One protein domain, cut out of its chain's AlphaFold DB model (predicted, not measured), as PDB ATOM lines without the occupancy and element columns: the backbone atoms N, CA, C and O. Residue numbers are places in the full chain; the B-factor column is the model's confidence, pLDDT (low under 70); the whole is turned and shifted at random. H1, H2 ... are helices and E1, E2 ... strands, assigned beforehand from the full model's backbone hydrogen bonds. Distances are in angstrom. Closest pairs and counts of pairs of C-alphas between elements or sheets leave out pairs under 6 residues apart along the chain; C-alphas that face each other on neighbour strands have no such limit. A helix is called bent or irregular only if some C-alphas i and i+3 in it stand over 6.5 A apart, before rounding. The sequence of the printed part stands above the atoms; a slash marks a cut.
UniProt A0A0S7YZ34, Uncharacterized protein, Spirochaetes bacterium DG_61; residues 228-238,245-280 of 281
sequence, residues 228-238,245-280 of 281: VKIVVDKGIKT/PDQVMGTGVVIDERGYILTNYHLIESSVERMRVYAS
ATOM      1  N   VAL A 228     -34.759 -49.810  25.663       89.56
ATOM      2  CA  VAL A 228     -35.379 -49.852  26.990       89.56
ATOM      3  C   VAL A 228     -35.525 -48.453  27.566       89.56
ATOM      4  O   VAL A 228     -34.692 -47.570  27.349       89.56
ATOM      5  N   LYS A 229     -36.587 -48.253  28.348       92.50
ATOM      6  CA  LYS A 229     -36.770 -47.042  29.147       92.50
ATOM      7  C   LYS A 229     -35.990 -47.176  30.451       92.50
ATOM      8  O   LYS A 229     -36.182 -48.133  31.194       92.50
ATOM      9  N   ILE A 230     -35.165 -46.183  30.749       89.00
ATOM     10  CA  ILE A 230     -34.411 -46.094  31.998       89.00
ATOM     11  C   ILE A 230     -35.028 -44.990  32.848       89.00
ATOM     12  O   ILE A 230     -35.235 -43.870  32.378       89.00
ATOM     13  N   VAL A 231     -35.319 -45.315  34.106       89.94
ATOM     14  CA  VAL A 231     -35.801 -44.365  35.111       89.94
ATOM     15  C   VAL A 231     -34.841 -44.416  36.290       89.94
ATOM     16  O   VAL A 231     -34.663 -45.467  36.900       89.94
ATOM     17  N   VAL A 232     -34.206 -43.285  36.586       87.88
ATOM     18  CA  VAL A 232     -33.265 -43.140  37.697       87.88
ATOM     19  C   VAL A 232     -33.906 -42.278  38.767       87.88
ATOM     20  O   VAL A 232     -34.213 -41.109  38.535       87.88
ATOM     21  N   ASP A 233     -34.089 -42.869  39.943       88.00
ATOM     22  CA  ASP A 233     -34.617 -42.187  41.117       88.00
ATOM     23  C   ASP A 233     -33.492 -41.462  41.878       88.00
ATOM     24  O   ASP A 233     -32.519 -42.064  42.362       88.00
ATOM     25  N   LYS A 234     -33.616 -40.137  41.960       84.62
ATOM     26  CA  LYS A 234     -32.699 -39.254  42.687       84.62
ATOM     27  C   LYS A 234     -33.203 -38.921  44.095       84.62
ATOM     28  O   LYS A 234     -32.457 -38.320  44.865       84.62
ATOM     29  N   GLY A 235     -34.398 -39.375  44.470       85.25
ATOM     30  CA  GLY A 235     -35.015 -39.145  45.771       85.25
ATOM     31  C   GLY A 235     -36.117 -38.093  45.705       85.25
ATOM     32  O   GLY A 235     -36.931 -38.080  44.787       85.25
ATOM     33  N   ILE A 236     -36.181 -37.218  46.710       86.50
ATOM     34  CA  ILE A 236     -37.211 -36.180  46.821       86.50
ATOM     35  C   ILE A 236     -36.527 -34.818  46.824       86.50
ATOM     36  O   ILE A 236     -35.648 -34.563  47.648       86.50
ATOM     37  N   LYS A 237     -36.962 -33.932  45.930       88.19
ATOM     38  CA  LYS A 237     -36.562 -32.529  45.904       88.19
ATOM     39  C   LYS A 237     -37.661 -31.681  46.533       88.19
ATOM     40  O   LYS A 237     -38.840 -31.870  46.248       88.19
ATOM     41  N   THR A 238     -37.281 -30.736  47.384       86.62
ATOM     42  CA  THR A 238     -38.232 -29.805  48.000       86.62
ATOM     43  C   THR A 238     -38.275 -28.513  47.198       86.62
ATOM     44  O   THR A 238     -37.272 -27.807  47.110       86.62
ATOM     45  N   PRO A 245     -40.981 -36.059  43.862       83.88
ATOM     46  CA  PRO A 245     -40.029 -37.054  43.377       83.88
ATOM     47  C   PRO A 245     -39.081 -36.443  42.341       83.88
ATOM     48  O   PRO A 245     -39.529 -35.864  41.352       83.88
ATOM     49  N   ASP A 246     -37.778 -36.588  42.559       87.69
ATOM     50  CA  ASP A 246     -36.740 -36.196  41.612       87.69
ATOM     51  C   ASP A 246     -36.345 -37.425  40.794       87.69
ATOM     52  O   ASP A 246     -35.705 -38.353  41.292       87.69
ATOM     53  N   GLN A 247     -36.783 -37.467  39.538       88.19
ATOM     54  CA  GLN A 247     -36.526 -38.583  38.637       88.19
ATOM     55  C   GLN A 247     -35.934 -38.087  37.326       88.19
ATOM     56  O   GLN A 247     -36.384 -37.097  36.750       88.19
ATOM     57  N   VAL A 248     -34.963 -38.836  36.812       87.88
ATOM     58  CA  VAL A 248     -34.441 -38.655  35.457       87.88
ATOM     59  C   VAL A 248     -34.872 -39.831  34.599       87.88
ATOM     60  O   VAL A 248     -34.688 -40.990  34.970       87.88
ATOM     61  N   MET A 249     -35.456 -39.527  33.443       89.50
ATOM     62  CA  MET A 249     -35.849 -40.521  32.451       89.50
ATOM     63  C   MET A 249     -34.941 -40.435  31.231       89.50
ATOM     64  O   MET A 249     -34.565 -39.348  30.799       89.50
ATOM     65  N   GLY A 250     -34.639 -41.588  30.650       88.75
ATOM     66  CA  GLY A 250     -33.928 -41.676  29.387       88.75
ATOM     67  C   GLY A 250     -34.122 -43.025  28.720       88.75
ATOM     68  O   GLY A 250     -34.956 -43.837  29.129       88.75
ATOM     69  N   THR A 251     -33.340 -43.256  27.678       89.56
ATOM     70  CA  THR A 251     -33.338 -44.499  26.915       89.56
ATOM     71  C   THR A 251     -32.000 -45.211  27.059       89.56
ATOM     72  O   THR A 251     -30.955 -44.608  27.323       89.56
ATOM     73  N   GLY A 252     -32.043 -46.527  26.911       90.06
ATOM     74  CA  GLY A 252     -30.867 -47.360  26.743       90.06
ATOM     75  C   GLY A 252     -31.114 -48.426  25.692       90.06
ATOM     76  O   GLY A 252     -32.245 -48.618  25.252       90.06
ATOM     77  N   VAL A 253     -30.054 -49.113  25.297       89.81
ATOM     78  CA  VAL A 253     -30.109 -50.229  24.348       89.81
ATOM     79  C   VAL A 253     -29.516 -51.454  25.025       89.81
ATOM     80  O   VAL A 253     -28.415 -51.379  25.571       89.81
ATOM     81  N   VAL A 254     -30.243 -52.569  25.019       88.50
ATOM     82  CA  VAL A 254     -29.739 -53.863  25.492       88.50
ATOM     83  C   VAL A 254     -28.708 -54.364  24.486       88.50
ATOM     84  O   VAL A 254     -29.018 -54.514  23.306       88.50
ATOM     85  N   ILE A 255     -27.476 -54.588  24.941       86.88
ATOM     86  CA  ILE A 255     -26.348 -54.948  24.069       86.88
ATOM     87  C   ILE A 255     -26.040 -56.448  24.063       86.88
ATOM     88  O   ILE A 255     -25.310 -56.901  23.185       86.88
ATOM     89  N   ASP A 256     -26.573 -57.223  25.017       84.25
ATOM     90  CA  ASP A 256     -26.457 -58.683  25.024       84.25
ATOM     91  C   ASP A 256     -27.574 -59.395  25.819       84.25
ATOM     92  O   ASP A 256     -28.350 -58.782  26.555       84.25
ATOM     93  N   GLU A 257     -27.623 -60.725  25.702       82.88
ATOM     94  CA  GLU A 257     -28.602 -61.597  26.375       82.88
ATOM     95  C   GLU A 257     -28.426 -61.676  27.901       82.88
ATOM     96  O   GLU A 257     -29.325 -62.123  28.610       82.88
ATOM     97  N   ARG A 258     -27.278 -61.235  28.433       88.50
ATOM     98  CA  ARG A 258     -27.027 -61.191  29.882       88.50
ATOM     99  C   ARG A 258     -27.697 -59.977  30.532       88.50
ATOM    100  O   ARG A 258     -27.708 -59.881  31.757       88.50
ATOM    101  N   GLY A 259     -28.253 -59.070  29.724       86.19
ATOM    102  CA  GLY A 259     -28.973 -57.885  30.176       86.19
ATOM    103  C   GLY A 259     -28.084 -56.662  30.378       86.19
ATOM    104  O   GLY A 259     -28.470 -55.756  31.117       86.19
ATOM    105  N   TYR A 260     -26.902 -56.601  29.752       88.50
ATOM    106  CA  TYR A 260     -26.117 -55.365  29.757       88.50
ATOM    107  C   TYR A 260     -26.824 -54.290  28.921       88.50
ATOM    108  O   TYR A 260     -27.293 -54.553  27.814       88.50
ATOM    109  N   ILE A 261     -26.892 -53.066  29.450       91.00
ATOM    110  CA  ILE A 261     -27.585 -51.935  28.823       91.00
ATOM    111  C   ILE A 261     -26.591 -50.797  28.602       91.00
ATOM    112  O   ILE A 261     -25.930 -50.347  29.539       91.00
ATOM    113  N   LEU A 262     -26.521 -50.299  27.371       90.88
ATOM    114  CA  LEU A 262     -25.813 -49.072  27.032       90.88
ATOM    115  C   LEU A 262     -26.745 -47.874  27.233       90.88
ATOM    116  O   LEU A 262     -27.855 -47.847  26.706       90.88
ATOM    117  N   THR A 263     -26.301 -46.870  27.983       91.56
ATOM    118  CA  THR A 263     -27.040 -45.620  28.198       91.56
ATOM    119  C   THR A 263     -26.079 -44.450  28.376       91.56
ATOM    120  O   THR A 263     -24.873 -44.638  28.542       91.56
ATOM    121  N   ASN A 264     -26.608 -43.231  28.356       90.69
ATOM    122  CA  ASN A 264     -25.800 -42.042  28.562       90.69
ATOM    123  C   ASN A 264     -25.386 -41.900  30.031       90.69
ATOM    124  O   ASN A 264     -26.217 -41.983  30.933       90.69
ATOM    125  N   TYR A 265     -24.109 -41.583  30.266       90.25
ATOM    126  CA  TYR A 265     -23.565 -41.410  31.617       90.25
ATOM    127  C   TYR A 265     -24.338 -40.373  32.447       90.25
ATOM    128  O   TYR A 265     -24.666 -40.639  33.598       90.25
ATOM    129  N   HIS A 266     -24.718 -39.240  31.846       87.38
ATOM    130  CA  HIS A 266     -25.455 -38.171  32.532       87.38
ATOM    131  C   HIS A 266     -26.823 -38.614  33.089       87.38
ATOM    132  O   HIS A 266     -27.359 -37.969  33.988       87.38
ATOM    133  N   LEU A 267     -27.403 -39.710  32.580       86.00
ATOM    134  CA  LEU A 267     -28.651 -40.264  33.115       86.00
ATOM    135  C   LEU A 267     -28.415 -40.987  34.449       86.00
ATOM    136  O   LEU A 267     -29.245 -40.894  35.350       86.00
ATOM    137  N   ILE A 268     -27.280 -41.680  34.588       88.12
ATOM    138  CA  ILE A 268     -26.957 -42.556  35.731       88.12
ATOM    139  C   ILE A 268     -25.889 -41.988  36.672       88.12
ATOM    140  O   ILE A 268     -25.575 -42.612  37.685       88.12
ATOM    141  N   GLU A 269     -25.342 -40.813  36.367       89.62
ATOM    142  CA  GLU A 269     -24.252 -40.159  37.100       89.62
ATOM    143  C   GLU A 269     -24.487 -40.156  38.617       89.62
ATOM    144  O   GLU A 269     -23.680 -40.688  39.377       89.62
ATOM    145  N   SER A 270     -25.665 -39.695  39.053       83.56
ATOM    146  CA  SER A 270     -26.040 -39.637  40.476       83.56
ATOM    147  C   SER A 270     -26.046 -40.996  41.199       83.56
ATOM    148  O   SER A 270     -25.937 -41.054  42.427       83.56
ATOM    149  N   SER A 271     -26.198 -42.101  40.467       82.62
ATOM    150  CA  SER A 271     -26.140 -43.461  41.016       82.62
ATOM    151  C   SER A 271     -24.696 -43.951  41.112       82.62
ATOM    152  O   SER A 271     -24.311 -44.556  42.113       82.62
ATOM    153  N   VAL A 272     -23.881 -43.646  40.099       82.38
ATOM    154  CA  VAL A 272     -22.464 -44.030  40.032       82.38
ATOM    155  C   VAL A 272     -21.645 -43.293  41.090       82.38
ATOM    156  O   VAL A 272     -20.846 -43.910  41.798       82.38
ATOM    157  N   GLU A 273     -21.859 -41.988  41.241       82.38
ATOM    158  CA  GLU A 273     -21.155 -41.179  42.239       82.38
ATOM    159  C   GLU A 273     -21.454 -41.650  43.663       82.38
ATOM    160  O   GLU A 273     -20.526 -41.832  44.455       82.38
ATOM    161  N   ARG A 274     -22.724 -41.954  43.969       75.69
ATOM    162  CA  ARG A 274     -23.114 -42.532  45.265       75.69
ATOM    163  C   ARG A 274     -22.342 -43.818  45.560       75.69
ATOM    164  O   ARG A 274     -21.792 -43.946  46.650       75.69
ATOM    165  N   MET A 275     -22.245 -44.747  44.608       72.19
ATOM    166  CA  MET A 275     -21.507 -46.003  44.817       72.19
ATOM    167  C   MET A 275     -20.012 -45.787  45.069       72.19
ATOM    168  O   MET A 275     -19.445 -46.456  45.931       72.19
ATOM    169  N   ARG A 276     -19.369 -44.840  44.374       72.38
ATOM    170  CA  ARG A 276     -17.945 -44.529  44.601       72.38
ATOM    171  C   ARG A 276     -17.674 -44.034  46.020       72.38
ATOM    172  O   ARG A 276     -16.656 -44.401  46.603       72.38
ATOM    173  N   VAL A 277     -18.589 -43.252  46.588       69.56
ATOM    174  CA  VAL A 277     -18.485 -42.772  47.975       69.56
ATOM    175  C   VAL A 277     -18.606 -43.924  48.980       69.56
ATOM    176  O   VAL A 277     -17.910 -43.919  49.992       69.56
ATOM    177  N   TYR A 278     -19.436 -44.936  48.706       65.62
ATOM    178  CA  TYR A 278     -19.552 -46.113  49.577       65.62
ATOM    179  C   TYR A 278     -18.361 -47.070  49.477       65.62
ATOM    180  O   TYR A 278     -17.999 -47.669  50.479       65.62
ATOM    181  N   ALA A 279     -17.740 -47.205  48.304       61.50
ATOM    182  CA  ALA A 279     -16.599 -48.103  48.099       61.50
ATOM    183  C   ALA A 279     -15.256 -47.549  48.620       61.50
ATOM    184  O   ALA A 279     -14.268 -48.275  48.662       61.50
ATOM    185  N   SER A 280     -15.201 -46.261  48.966       61.72
ATOM    186  CA  SER A 280     -14.007 -45.574  49.485       61.72
ATOM    187  C   SER A 280     -14.016 -45.394  51.011       61.72
ATOM    188  O   SER A 280     -13.141 -44.720  51.555       61.72
TER     189      SER A 280
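What this domain is: This is residues 228 to 238 and 245 to 280 of the 281 residues of an uncharacterized protein of Spirochaetes bacterium DG_61 (UniProt A0A0S7YZ34). A long, bent ribbon of E1 and E2 has E3 at one end, H1 on one face as two layers, and residues 272 to 280 sticking out. Printed are 47 residues with three named strands, then one named helix, class mixed; the antiparallel sheet runs E1, E2, E3. It is loose, radius of gyration of the C-alphas 12.3 A, spanning 37 by 28 by 15 A.

How they stand to each other: E1, residues 228 to 238, and E2, residues 245 to 254, have N 230 and O 250 within hydrogen-bond range, 2.9 A. E2 forms a hairpin with E3, residues 261 to 263, N 262 to O 253 being 2.8 A. H1, residues 265 to 279, is over E1, closest C-alphas Val 232 and Ile 268, 6.6 A. In H1 8 of 11 O i to N i+4 pairs are within range.

Where its parts are: E1 runs 29.2 A from C-alpha 228 (-35.379, -49.852, 26.990), E2 26.6 A; H1 runs 19.1 A to C-alpha 279 (-16.599, -48.103, 48.099).

The domain as a whole: Residues 239 to 244 are cut out, gap 8.8 A; residues 277 to 280 have pLDDT under 70.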